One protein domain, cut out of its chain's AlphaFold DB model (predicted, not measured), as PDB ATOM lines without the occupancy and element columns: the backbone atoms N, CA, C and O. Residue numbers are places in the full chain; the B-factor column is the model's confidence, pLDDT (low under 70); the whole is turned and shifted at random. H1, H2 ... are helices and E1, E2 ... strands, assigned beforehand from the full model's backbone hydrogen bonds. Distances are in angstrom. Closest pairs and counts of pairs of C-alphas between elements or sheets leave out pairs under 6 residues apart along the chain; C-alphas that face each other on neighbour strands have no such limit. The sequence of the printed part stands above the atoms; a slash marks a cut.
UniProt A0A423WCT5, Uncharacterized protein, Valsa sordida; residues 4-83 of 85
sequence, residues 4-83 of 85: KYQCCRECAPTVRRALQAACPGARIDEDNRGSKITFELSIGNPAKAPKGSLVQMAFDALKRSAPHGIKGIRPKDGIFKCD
ATOM      1  N   LYS A   4    -102.024  20.997 -43.231       91.25
ATOM      2  CA  LYS A   4    -101.743  19.570 -43.376       91.25
ATOM      3  C   LYS A   4    -102.977  18.831 -43.869       91.25
ATOM      4  O   LYS A   4    -104.043  18.926 -43.258       91.25
ATOM      5  N   TYR A   5    -102.822  18.050 -44.928       90.56
ATOM      6  CA  TYR A   5    -103.873  17.191 -45.454       90.56
ATOM      7  C   TYR A   5    -103.382  15.758 -45.645       90.56
ATOM      8  O   TYR A   5    -102.517  15.494 -46.472       90.56
ATOM      9  N   GLN A   6    -103.957  14.822 -44.896       91.88
ATOM     10  CA  GLN A   6    -103.658  13.397 -45.022       91.88
ATOM     11  C   GLN A   6    -104.643  12.719 -45.973       91.88
ATOM     12  O   GLN A   6    -105.844  12.745 -45.734       91.88
ATOM     13  N   CYS A   7    -104.174  12.043 -47.011       90.00
ATOM     14  CA  CYS A   7    -105.035  11.321 -47.933       90.00
ATOM     15  C   CYS A   7    -104.589   9.889 -48.200       90.00
ATOM     16  O   CYS A   7    -103.472   9.468 -47.897       90.00
ATOM     17  N   CYS A   8    -105.502   9.152 -48.826       89.19
ATOM     18  CA  CYS A   8    -105.231   7.835 -49.361       89.19
ATOM     19  C   CYS A   8    -104.256   7.920 -50.546       89.19
ATOM     20  O   CYS A   8    -104.261   8.911 -51.282       89.19
ATOM     21  N   ARG A   9    -103.446   6.879 -50.774       85.75
ATOM     22  CA  ARG A   9    -102.484   6.849 -51.891       85.75
ATOM     23  C   ARG A   9    -103.142   7.020 -53.267       85.75
ATOM     24  O   ARG A   9    -102.559   7.646 -54.142       85.75
ATOM     25  N   GLU A  10    -104.376   6.542 -53.427       87.31
ATOM     26  CA  GLU A  10    -105.174   6.721 -54.653       87.31
ATOM     27  C   GLU A  10    -105.588   8.189 -54.869       87.31
ATOM     28  O   GLU A  10    -105.636   8.684 -55.989       87.31
ATOM     29  N   CYS A  11    -105.863   8.903 -53.776       87.38
ATOM     30  CA  CYS A  11    -106.343  10.283 -53.759       87.38
ATOM     31  C   CYS A  11    -105.212  11.294 -54.009       87.38
ATOM     32  O   CYS A  11    -105.450  12.400 -54.497       87.38
ATOM     33  N   ALA A  12    -103.992  10.926 -53.614       88.81
ATOM     34  CA  ALA A  12    -102.822  11.791 -53.582       88.81
ATOM     35  C   ALA A  12    -102.479  12.469 -54.917       88.81
ATOM     36  O   ALA A  12    -102.325  13.689 -54.907       88.81
ATOM     37  N   PRO A  13    -102.394  11.775 -56.069       89.25
ATOM     38  CA  PRO A  13    -102.032  12.430 -57.329       89.25
ATOM     39  C   PRO A  13    -103.041  13.508 -57.752       89.25
ATOM     40  O   PRO A  13    -102.643  14.588 -58.196       89.25
ATOM     41  N   THR A  14    -104.339  13.253 -57.572       90.12
ATOM     42  CA  THR A  14    -105.412  14.211 -57.891       90.12
ATOM     43  C   THR A  14    -105.348  15.432 -56.980       90.12
ATOM     44  O   THR A  14    -105.368  16.571 -57.449       90.12
ATOM     45  N   VAL A  15    -105.199  15.191 -55.677       89.38
ATOM     46  CA  VAL A  15    -105.071  16.233 -54.655       89.38
ATOM     47  C   VAL A  15    -103.828  17.089 -54.889       89.38
ATOM     48  O   VAL A  15    -103.918  18.313 -54.891       89.38
ATOM     49  N   ARG A  16    -102.676  16.460 -55.139       89.44
ATOM     50  CA  ARG A  16    -101.416  17.149 -55.419       89.44
ATOM     51  C   ARG A  16    -101.560  18.101 -56.597       89.44
ATOM     52  O   ARG A  16    -101.190  19.264 -56.482       89.44
ATOM     53  N   ARG A  17    -102.119  17.623 -57.713       89.81
ATOM     54  CA  ARG A  17    -102.342  18.444 -58.912       89.81
ATOM     55  C   ARG A  17    -103.239  19.641 -58.620       89.81
ATOM     56  O   ARG A  17    -102.917  20.748 -59.034       89.81
ATOM     57  N   ALA A  18    -104.326  19.436 -57.883       89.56
ATOM     58  CA  ALA A  18    -105.234  20.518 -57.526       89.56
ATOM     59  C   ALA A  18    -104.582  21.552 -56.600       89.56
ATOM     60  O   ALA A  18    -104.749  22.751 -56.808       89.56
ATOM     61  N   LEU A  19    -103.799  21.104 -55.616       89.00
ATOM     62  CA  LEU A  19    -103.059  21.986 -54.716       89.00
ATOM     63  C   LEU A  19    -101.973  22.780 -55.452       89.00
ATOM     64  O   LEU A  19    -101.850  23.981 -55.235       89.00
ATOM     65  N   GLN A  20    -101.223  22.140 -56.355       88.19
ATOM     66  CA  GLN A  20    -100.225  22.815 -57.191       88.19
ATOM     67  C   GLN A  20    -100.862  23.844 -58.131       88.19
ATOM     68  O   GLN A  20    -100.323  24.934 -58.294       88.19
ATOM     69  N   ALA A  21    -102.019  23.522 -58.720       88.38
ATOM     70  CA  ALA A  21    -102.755  24.441 -59.585       88.38
ATOM     71  C   ALA A  21    -103.345  25.632 -58.810       88.38
ATOM     72  O   ALA A  21    -103.357  26.750 -59.314       88.38
ATOM     73  N   ALA A  22    -103.823  25.403 -57.585       86.25
ATOM     74  CA  ALA A  22    -104.405  26.446 -56.747       86.25
ATOM     75  C   ALA A  22    -103.360  27.335 -56.064       86.25
ATOM     76  O   ALA A  22    -103.649  28.479 -55.721       86.25
ATOM     77  N   CYS A  23    -102.158  26.809 -55.834       83.12
ATOM     78  CA  CYS A  23    -101.059  27.524 -55.201       83.12
ATOM     79  C   CYS A  23     -99.766  27.375 -56.012       83.12
ATOM     80  O   CYS A  23     -98.817  26.731 -55.549       83.12
ATOM     81  N   PRO A  24     -99.701  27.979 -57.212       75.81
ATOM     82  CA  PRO A  24     -98.482  27.987 -58.006       75.81
ATOM     83  C   PRO A  24     -97.384  28.718 -57.222       75.81
ATOM     84  O   PRO A  24     -97.515  29.893 -56.892       75.81
ATOM     85  N   GLY A  25     -96.321  27.996 -56.863       77.19
ATOM     86  CA  GLY A  25     -95.204  28.520 -56.068       77.19
ATOM     87  C   GLY A  25     -95.274  28.231 -54.565       77.19
ATOM     88  O   GLY A  25     -94.310  28.513 -53.854       77.19
ATOM     89  N   ALA A  26     -96.352  27.624 -54.058       81.06
ATOM     90  CA  ALA A  26     -96.352  27.134 -52.685       81.06
ATOM     91  C   ALA A  26     -95.448  25.909 -52.536       81.06
ATOM     92  O   ALA A  26     -95.479  24.980 -53.346       81.06
ATOM     93  N   ARG A  27     -94.693  25.879 -51.437       85.25
ATOM     94  CA  ARG A  27     -93.961  24.685 -51.029       85.25
ATOM     95  C   ARG A  27     -94.946  23.662 -50.461       85.25
ATOM     96  O   ARG A  27     -95.591  23.921 -49.440       85.25
ATOM     97  N   ILE A  28     -95.063  22.540 -51.167       87.62
ATOM     98  CA  ILE A  28     -95.858  21.374 -50.786       87.62
ATOM     99  C   ILE A  28     -94.864  20.266 -50.450       87.62
ATOM    100  O   ILE A  28     -94.255  19.695 -51.352       87.62
ATOM    101  N   ASP A  29     -94.676  19.996 -49.164       89.94
ATOM    102  CA  ASP A  29     -93.887  18.859 -48.701       89.94
ATOM    103  C   ASP A  29     -94.815  17.629 -48.605       89.94
ATOM    104  O   ASP A  29     -95.936  17.708 -48.097       89.94
ATOM    105  N   GLU A  30     -94.380  16.493 -49.152       90.31
ATOM    106  CA  GLU A  30     -95.144  15.239 -49.180       90.31
ATOM    107  C   GLU A  30     -94.481  14.212 -48.254       90.31
ATOM    108  O   GLU A  30     -93.399  13.711 -48.551       90.31
ATOM    109  N   ASP A  31     -95.141  13.864 -47.148       90.56
ATOM    110  CA  ASP A  31     -94.718  12.778 -46.259       90.56
ATOM    111  C   ASP A  31     -95.512  11.511 -46.593       90.56
ATOM    112  O   ASP A  31     -96.730  11.437 -46.395       90.56
ATOM    113  N   ASN A  32     -94.830  10.504 -47.137       90.38
ATOM    114  CA  ASN A  32     -95.436   9.227 -47.494       90.38
ATOM    115  C   ASN A  32     -95.135   8.182 -46.413       90.38
ATOM    116  O   ASN A  32     -93.992   7.751 -46.254       90.38
ATOM    117  N   ARG A  33     -96.169   7.747 -45.688       84.75
ATOM    118  CA  ARG A  33     -96.070   6.722 -44.642       84.75
ATOM    119  C   ARG A  33     -97.015   5.565 -44.946       84.75
ATOM    120  O   ARG A  33     -98.215   5.622 -44.663       84.75
ATOM    121  N   GLY A  34     -96.456   4.488 -45.497       82.56
ATOM    122  CA  GLY A  34     -97.188   3.260 -45.813       82.56
ATOM    123  C   GLY A  34     -98.288   3.492 -46.854       82.56
ATOM    124  O   GLY A  34     -98.004   3.763 -48.018       82.56
ATOM    125  N   SER A  35     -99.552   3.374 -46.435       82.38
ATOM    126  CA  SER A  35    -100.731   3.547 -47.306       82.38
ATOM    127  C   SER A  35    -101.291   4.977 -47.323       82.38
ATOM    128  O   SER A  35    -102.298   5.233 -47.991       82.38
ATOM    129  N   LYS A  36    -100.679   5.903 -46.575       86.69
ATOM    130  CA  LYS A  36    -101.158   7.279 -46.395       86.69
ATOM    131  C   LYS A  36    -100.112   8.282 -46.866       86.69
ATOM    132  O   LYS A  36     -98.925   8.128 -46.594       86.69
ATOM    133  N   ILE A  37    -100.580   9.333 -47.529       91.06
ATOM    134  CA  ILE A  37     -99.757  10.460 -47.972       91.06
ATOM    135  C   ILE A  37    -100.238  11.702 -47.235       91.06
ATOM    136  O   ILE A  37    -101.434  11.978 -47.204       91.06
ATOM    137  N   THR A  38     -99.323  12.437 -46.619       91.44
ATOM    138  CA  THR A  38     -99.615  13.701 -45.945       91.44
ATOM    139  C   THR A  38     -98.995  14.837 -46.740       91.44
ATOM    140  O   THR A  38     -97.787  14.880 -46.929       91.44
ATOM    141  N   PHE A  39     -99.834  15.759 -47.192       91.06
ATOM    142  CA  PHE A  39     -99.421  17.002 -47.824       91.06
ATOM    143  C   PHE A  39     -99.291  18.088 -46.769       91.06
ATOM    144  O   PHE A  39    -100.248  18.366 -46.047       91.06
ATOM    145  N   GLU A  40     -98.133  18.723 -46.707       91.19
ATOM    146  CA  GLU A  40     -97.847  19.859 -45.844       91.19
ATOM    147  C   GLU A  40     -97.610  21.099 -46.700       91.19
ATOM    148  O   GLU A  40     -96.649  21.185 -47.457       91.19
ATOM    149  N   LEU A  41     -98.514  22.070 -46.597       88.62
ATOM    150  CA  LEU A  41     -98.470  23.308 -47.360       88.62
ATOM    151  C   LEU A  41     -98.076  24.464 -46.452       88.62
ATOM    152  O   LEU A  41     -98.801  24.834 -45.517       88.62
ATOM    153  N   SER A  42     -96.954  25.097 -46.784       86.38
ATOM    154  CA  SER A  42     -96.421  26.261 -46.064       86.38
ATOM    155  C   SER A  42     -97.121  27.569 -46.459       86.38
ATOM    156  O   SER A  42     -96.477  28.588 -46.682       86.38
ATOM    157  N   ILE A  43     -98.451  27.539 -46.575       81.88
ATOM    158  CA  ILE A  43     -99.271  28.671 -47.040       81.88
ATOM    159  C   ILE A  43    -100.070  29.344 -45.914       81.88
ATOM    160  O   ILE A  43    -100.543  30.460 -46.086       81.88
ATOM    161  N   GLY A  44    -100.198  28.703 -44.749       83.19
ATOM    162  CA  GLY A  44    -101.026  29.173 -43.631       83.19
ATOM    163  C   GLY A  44    -102.223  28.260 -43.361       83.19
ATOM    164  O   GLY A  44    -102.403  27.247 -44.026       83.19
ATOM    165  N   ASN A  45    -103.031  28.582 -42.345       85.75
ATOM    166  CA  ASN A  45    -104.153  27.735 -41.924       85.75
ATOM    167  C   ASN A  45    -105.472  28.156 -42.605       85.75
ATOM    168  O   ASN A  45    -105.916  29.283 -42.370       85.75
ATOM    169  N   PRO A  46    -106.153  27.265 -43.355       83.00
ATOM    170  CA  PRO A  46    -107.415  27.589 -44.020       83.00
ATOM    171  C   PRO A  46    -108.550  27.967 -43.064       83.00
ATOM    172  O   PRO A  46    -109.402  28.761 -43.434       83.00
ATOM    173  N   ALA A  47    -108.557  27.495 -41.815       81.81
ATOM    174  CA  ALA A  47    -109.591  27.877 -40.847       81.81
ATOM    175  C   ALA A  47    -109.485  29.334 -40.360       81.81
ATOM    176  O   ALA A  47    -110.428  29.847 -39.763       81.81
ATOM    177  N   LYS A  48    -108.339  29.988 -40.575       85.00
ATOM    178  CA  LYS A  48    -108.088  31.394 -40.210       85.00
ATOM    179  C   LYS A  48    -107.815  32.267 -41.436       85.00
ATOM    180  O   LYS A  48    -107.423  33.421 -41.297       85.00
ATOM    181  N   ALA A  49    -107.963  31.700 -42.627       85.56
ATOM    182  CA  ALA A  49    -107.640  32.366 -43.868       85.56
ATOM    183  C   ALA A  49    -108.690  33.444 -44.189       85.56
ATOM    184  O   ALA A  49    -109.889  33.171 -44.093       85.56
ATOM    185  N   PRO A  50    -108.282  34.660 -44.594       85.69
ATOM    186  CA  PRO A  50    -109.232  35.637 -45.099       85.69
ATOM    187  C   PRO A  50    -109.841  35.146 -46.418       85.69
ATOM    188  O   PRO A  50    -109.198  34.426 -47.195       85.69
ATOM    189  N   LYS A  51    -111.093  35.541 -46.685       85.06
ATOM    190  CA  LYS A  51    -111.771  35.225 -47.951       85.06
ATOM    191  C   LYS A  51    -110.936  35.741 -49.126       85.06
ATOM    192  O   LYS A  51    -110.434  36.858 -49.083       85.06
ATOM    193  N   GLY A  52    -110.783  34.917 -50.161       82.38
ATOM    194  CA  GLY A  52    -109.991  35.257 -51.348       82.38
ATOM    195  C   GLY A  52    -108.472  35.123 -51.183       82.38
ATOM    196  O   GLY A  52    -107.745  35.391 -52.131       82.38
ATOM    197  N   SER A  53    -107.969  34.687 -50.024       87.50
ATOM    198  CA  SER A  53    -106.542  34.373 -49.872       87.50
ATOM    199  C   SER A  53    -106.147  33.080 -50.591       87.50
ATOM    200  O   SER A  53    -106.966  32.174 -50.767       87.50
ATOM    201  N   LEU A  54    -104.855  32.953 -50.913       83.94
ATOM    202  CA  LEU A  54    -104.267  31.737 -51.489       83.94
ATOM    203  C   LEU A  54    -104.591  30.484 -50.664       83.94
ATOM    204  O   LEU A  54    -104.847  29.422 -51.218       83.94
ATOM    205  N   VAL A  55    -104.648  30.614 -49.339       87.81
ATOM    206  CA  VAL A  55    -104.962  29.505 -48.428       87.81
ATOM    207  C   VAL A  55    -106.402  29.024 -48.592       87.81
ATOM    208  O   VAL A  55    -106.652  27.819 -48.620       87.81
ATOM    209  N   GLN A  56    -107.348  29.957 -48.730       87.25
ATOM    210  CA  GLN A  56    -108.744  29.624 -48.997       87.25
ATOM    211  C   GLN A  56    -108.880  28.966 -50.375       87.25
ATOM    212  O   GLN A  56    -109.528  27.929 -50.491       87.25
ATOM    213  N   MET A  57    -108.200  29.507 -51.394       87.00
ATOM    214  CA  MET A  57    -108.181  28.928 -52.743       87.00
ATOM    215  C   MET A  57    -107.615  27.503 -52.750       87.00
ATOM    216  O   MET A  57    -108.210  26.615 -53.357       87.00
ATOM    217  N   ALA A  58    -106.521  27.255 -52.022       86.62
ATOM    218  CA  ALA A  58    -105.938  25.923 -51.859       86.62
ATOM    219  C   ALA A  58    -106.936  24.940 -51.247       86.62
ATOM    220  O   ALA A  58    -107.082  23.807 -51.705       86.62
ATOM    221  N   PHE A  59    -107.630  25.380 -50.199       88.88
ATOM    222  CA  PHE A  59    -108.570  24.549 -49.468       88.88
ATOM    223  C   PHE A  59    -109.841  24.262 -50.272       88.88
ATOM    224  O   PHE A  59    -110.351  23.143 -50.235       88.88
ATOM    225  N   ASP A  60    -110.326  25.228 -51.049       89.31
ATOM    226  CA  ASP A  60    -111.461  25.025 -51.949       89.31
ATOM    227  C   ASP A  60    -111.095  24.138 -53.145       89.31
ATOM    228  O   ASP A  60    -111.872  23.256 -53.516       89.31
ATOM    229  N   ALA A  61    -109.896  24.296 -53.709       87.88
ATOM    230  CA  ALA A  61    -109.388  23.384 -54.730       87.88
ATOM    231  C   ALA A  61    -109.232  21.963 -54.183       87.88
ATOM    232  O   ALA A  61    -109.618  20.998 -54.849       87.88
ATOM    233  N   LEU A  62    -108.751  21.822 -52.944       89.44
ATOM    234  CA  LEU A  62    -108.708  20.538 -52.259       89.44
ATOM    235  C   LEU A  62    -110.117  19.944 -52.123       89.44
ATOM    236  O   LEU A  62    -110.323  18.790 -52.482       89.44
ATOM    237  N   LYS A  63    -111.107  20.721 -51.658       87.19
ATOM    238  CA  LYS A  63    -112.503  20.260 -51.511       87.19
ATOM    239  C   LYS A  63    -113.093  19.739 -52.813       87.19
ATOM    240  O   LYS A  63    -113.807  18.744 -52.791       87.19
ATOM    241  N   ARG A  64    -112.795  20.400 -53.932       86.75
ATOM    242  CA  ARG A  64    -113.290  20.010 -55.260       86.75
ATOM    243  C   ARG A  64    -112.578  18.791 -55.841       86.75
ATOM    244  O   ARG A  64    -113.152  18.097 -56.667       86.75
ATOM    245  N   SER A  65    -111.330  18.559 -55.445       86.31
ATOM    246  CA  SER A  65    -110.471  17.514 -56.015       86.31
ATOM    247  C   SER A  65    -110.341  16.271 -55.144       86.31
ATOM    248  O   SER A  65    -109.874  15.248 -55.633       86.31
ATOM    249  N   ALA A  66    -110.735  16.337 -53.870       86.81
ATOM    250  CA  ALA A  66    -110.717  15.209 -52.952       86.81
ATOM    251  C   ALA A  66    -111.883  14.247 -53.267       86.81
ATOM    252  O   ALA A  66    -113.023  14.542 -52.902       86.81
ATOM    253  N   PRO A  67    -111.631  13.074 -53.884       81.12
ATOM    254  CA  PRO A  67    -112.693  12.207 -54.405       81.12
ATOM    255  C   PRO A  67    -113.567  11.587 -53.308       81.12
ATOM    256  O   PRO A  67    -114.744  11.333 -53.531       81.12
ATOM    257  N   HIS A  68    -113.015  11.373 -52.113       85.38
ATOM    258  CA  HIS A  68    -113.769  10.873 -50.959       85.38
ATOM    259  C   HIS A  68    -114.137  11.989 -49.972       85.38
ATOM    260  O   HIS A  68    -114.448  11.703 -48.827       85.38
ATOM    261  N   GLY A  69    -114.036  13.263 -50.357       86.62
ATOM    262  CA  GLY A  69    -114.278  14.382 -49.447       86.62
ATOM    263  C   GLY A  69    -113.176  14.600 -48.401       86.62
ATOM    264  O   GLY A  69    -112.135  13.933 -48.381       86.62
ATOM    265  N   ILE A  70    -113.405  15.596 -47.541       89.38
ATOM    266  CA  ILE A  70    -112.441  16.090 -46.551       89.38
ATOM    267  C   ILE A  70    -113.083  16.114 -45.169       89.38
ATOM    268  O   ILE A  70    -114.099  16.773 -44.953       89.38
ATOM    269  N   LYS A  71    -112.407  15.495 -44.206       89.75
ATOM    270  CA  LYS A  71    -112.734  15.512 -42.785       89.75
ATOM    271  C   LYS A  71    -111.714  16.345 -42.016       89.75
ATOM    272  O   LYS A  71    -110.509  16.107 -42.085       89.75
ATOM    273  N   GLY A  72    -112.182  17.332 -41.257       88.81
ATOM    274  CA  GLY A  72    -111.322  18.092 -40.346       88.81
ATOM    275  C   GLY A  72    -110.972  17.253 -39.120       88.81
ATOM    276  O   GLY A  72    -111.869  16.901 -38.362       88.81
ATOM    277  N   ILE A  73    -109.688  16.946 -38.905       87.69
ATOM    278  CA  ILE A  73    -109.240  16.326 -37.644       87.69
ATOM    279  C   ILE A  73    -109.084  17.419 -36.591       87.69
ATOM    280  O   ILE A  73    -109.670  17.367 -35.516       87.69
ATOM    281  N   ARG A  74    -108.281  18.430 -36.927       86.75
ATOM    282  CA  ARG A  74    -108.052  19.628 -36.124       86.75
ATOM    283  C   ARG A  74    -108.072  20.828 -37.065       86.75
ATOM    284  O   ARG A  74    -107.020  21.356 -37.422       86.75
ATOM    285  N   PRO A  75    -109.267  21.258 -37.508       83.38
ATOM    286  CA  PRO A  75    -109.391  22.352 -38.467       83.38
ATOM    287  C   PRO A  75    -108.810  23.661 -37.914       83.38
ATOM    288  O   PRO A  75    -108.159  24.393 -38.651       83.38
ATOM    289  N   LYS A  76    -108.926  23.916 -36.601       83.69
ATOM    290  CA  LYS A  76    -108.306  25.074 -35.927       83.69
ATOM    291  C   LYS A  76    -106.775  25.114 -36.034       83.69
ATOM    292  O   LYS A  76    -106.219  26.208 -35.975       83.69
ATOM    293  N   ASP A  77    -106.134  23.968 -36.255       84.69
ATOM    294  CA  ASP A  77    -104.684  23.824 -36.457       84.69
ATOM    295  C   ASP A  77    -104.306  23.633 -37.934       84.69
ATOM    296  O   ASP A  77    -103.131  23.498 -38.261       84.69
ATOM    297  N   GLY A  78    -105.288  23.627 -38.840       86.06
ATOM    298  CA  GLY A  78    -105.064  23.409 -40.264       86.06
ATOM    299  C   GLY A  78    -104.862  21.941 -40.635       86.06
ATOM    300  O   GLY A  78    -104.245  21.675 -41.658       86.06
ATOM    301  N   ILE A  79    -105.347  20.991 -39.826       90.00
ATOM    302  CA  ILE A  79    -105.149  19.551 -40.045       90.00
ATOM    303  C   ILE A  79    -106.441  18.895 -40.530       90.00
ATOM    304  O   ILE A  79    -107.446  18.822 -39.810       90.00
ATOM    305  N   PHE A  80    -106.373  18.338 -41.731       90.81
ATOM    306  CA  PHE A  80    -107.475  17.698 -42.435       90.81
ATOM    307  C   PHE A  80    -107.058  16.313 -42.929       90.81
ATOM    308  O   PHE A  80    -105.871  16.019 -43.076       90.81
ATOM    309  N   LYS A  81    -108.037  15.453 -43.196       91.44
ATOM    310  CA  LYS A  81    -107.816  14.159 -43.831       91.44
ATOM    311  C   LYS A  81    -108.880  13.830 -44.865       91.44
ATOM    312  O   LYS A  81    -109.966  14.399 -44.843       91.44
ATOM    313  N   CYS A  82    -108.570  12.898 -45.746       89.94
ATOM    314  CA  CYS A  82    -109.525  12.252 -46.627       89.94
ATOM    315  C   CYS A  82    -110.532  11.452 -45.787       89.94
ATOM    316  O   CYS A  82    -110.133  10.788 -44.829       89.94
ATOM    317  N   ASP A  83    -111.820  11.507 -46.128       86.06
ATOM    318  CA  ASP A  83    -112.862  10.844 -45.324       86.06
ATOM    319  C   ASP A  83    -112.752   9.307 -45.341       86.06
ATOM    320  O   ASP A  83    -113.079   8.648 -44.361       86.06
TER     321      ASP A  83
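What this domain is: This is residues 4 to 83 of the 85 residues of an uncharacterized protein of Valsa sordida (UniProt A0A423WCT5). A strongly twisted sheet of five strands is covered on one face by two helices, H1 and H2, packed side by side and running opposite ways; its other face has no named helix. A long loop, residues 42 to 53, leads from E3 to H2. The printed part has 80 residues, with E1, H1, E2, E3, H2, E4 and E5 in that order along the chain, and its class is mixed, helices and strands. The sheet is mixed, in the order E2, E3, E1, E5, E4, with E1 and E5 parallel and the other neighbours antiparallel. The whole is compact, with a radius of gyration of the C-alphas of 11.2 A and spans of 34 by 25 by 20 A.

How they stand to each other: In the sheet, E1, residues 4 to 8, and E5, residues 79 to 82, are parallel neighbours at 15 degrees, with N 82 and O 6 at 2.7 A. E3, residues 36 to 41, is antiparallel to E1 at 154 degrees, with N 7 and O 37 at 2.7 A. E2, residues 28 to 33, is an edge strand and forms a hairpin with E3, with N 31 and O 38 at 2.8 A. E4, residues 70 to 74, is the other edge strand and forms a hairpin with E5, with N 71 and O 81 at 2.8 A. These N and O pairs are within hydrogen-bond range. E2 and E4 are apart. H1, residues 12 to 22, is on the sheet at a height over the sheet of 9.4 A; it lies over E3 and, only just, over E1, with 3 of its C-alphas there. It runs along the strands, at 7 degrees to E3 on the local plane. H2, residues 54 to 65, is on the same face at a height over the sheet of 9.8 A, from a local plane fitted to only just enough C-alphas, 6. H1 and H2 touch, closest at the C-alphas of Ala 22 and Ala 58, 5.1 A, at a steep tilt of 38 degrees, opposite ways. Two split strand-helix-strand units, each two strands of the sheet with a helix between them along the chain and other strands between them in the sheet, are E1, H1, E2, with E3 between in the sheet, and E3, H2, E4, with E1 and E5 between in the sheet; both crossovers are right-handed. In H1 and H2 every O i to N i+4 pair is within hydrogen-bond range.

Where its parts are: E1 begins at C-alpha 4, (-101.743, 19.570, -43.376), and is 13.6 A long. E2 measures 15.9 A and E3 16.3 A. H1 measures 15.1 A, and H2 16.2 A from C-alpha 54, (-104.267, 31.737, -51.489). E4 is 11.9 A long; E5 is 10.8 A long and ends at C-alpha 82, (-109.525, 12.252, -46.627).

The domain as a whole: The C-alphas of Gly 34 and Lys 51 are the two farthest apart, 35.2 A. The printed part has no cut. The link from E3 to H2 is long, with 12 residues; the other links are tight. The mean pLDDT of the printed part is 87.0, and no printed residue is under 70.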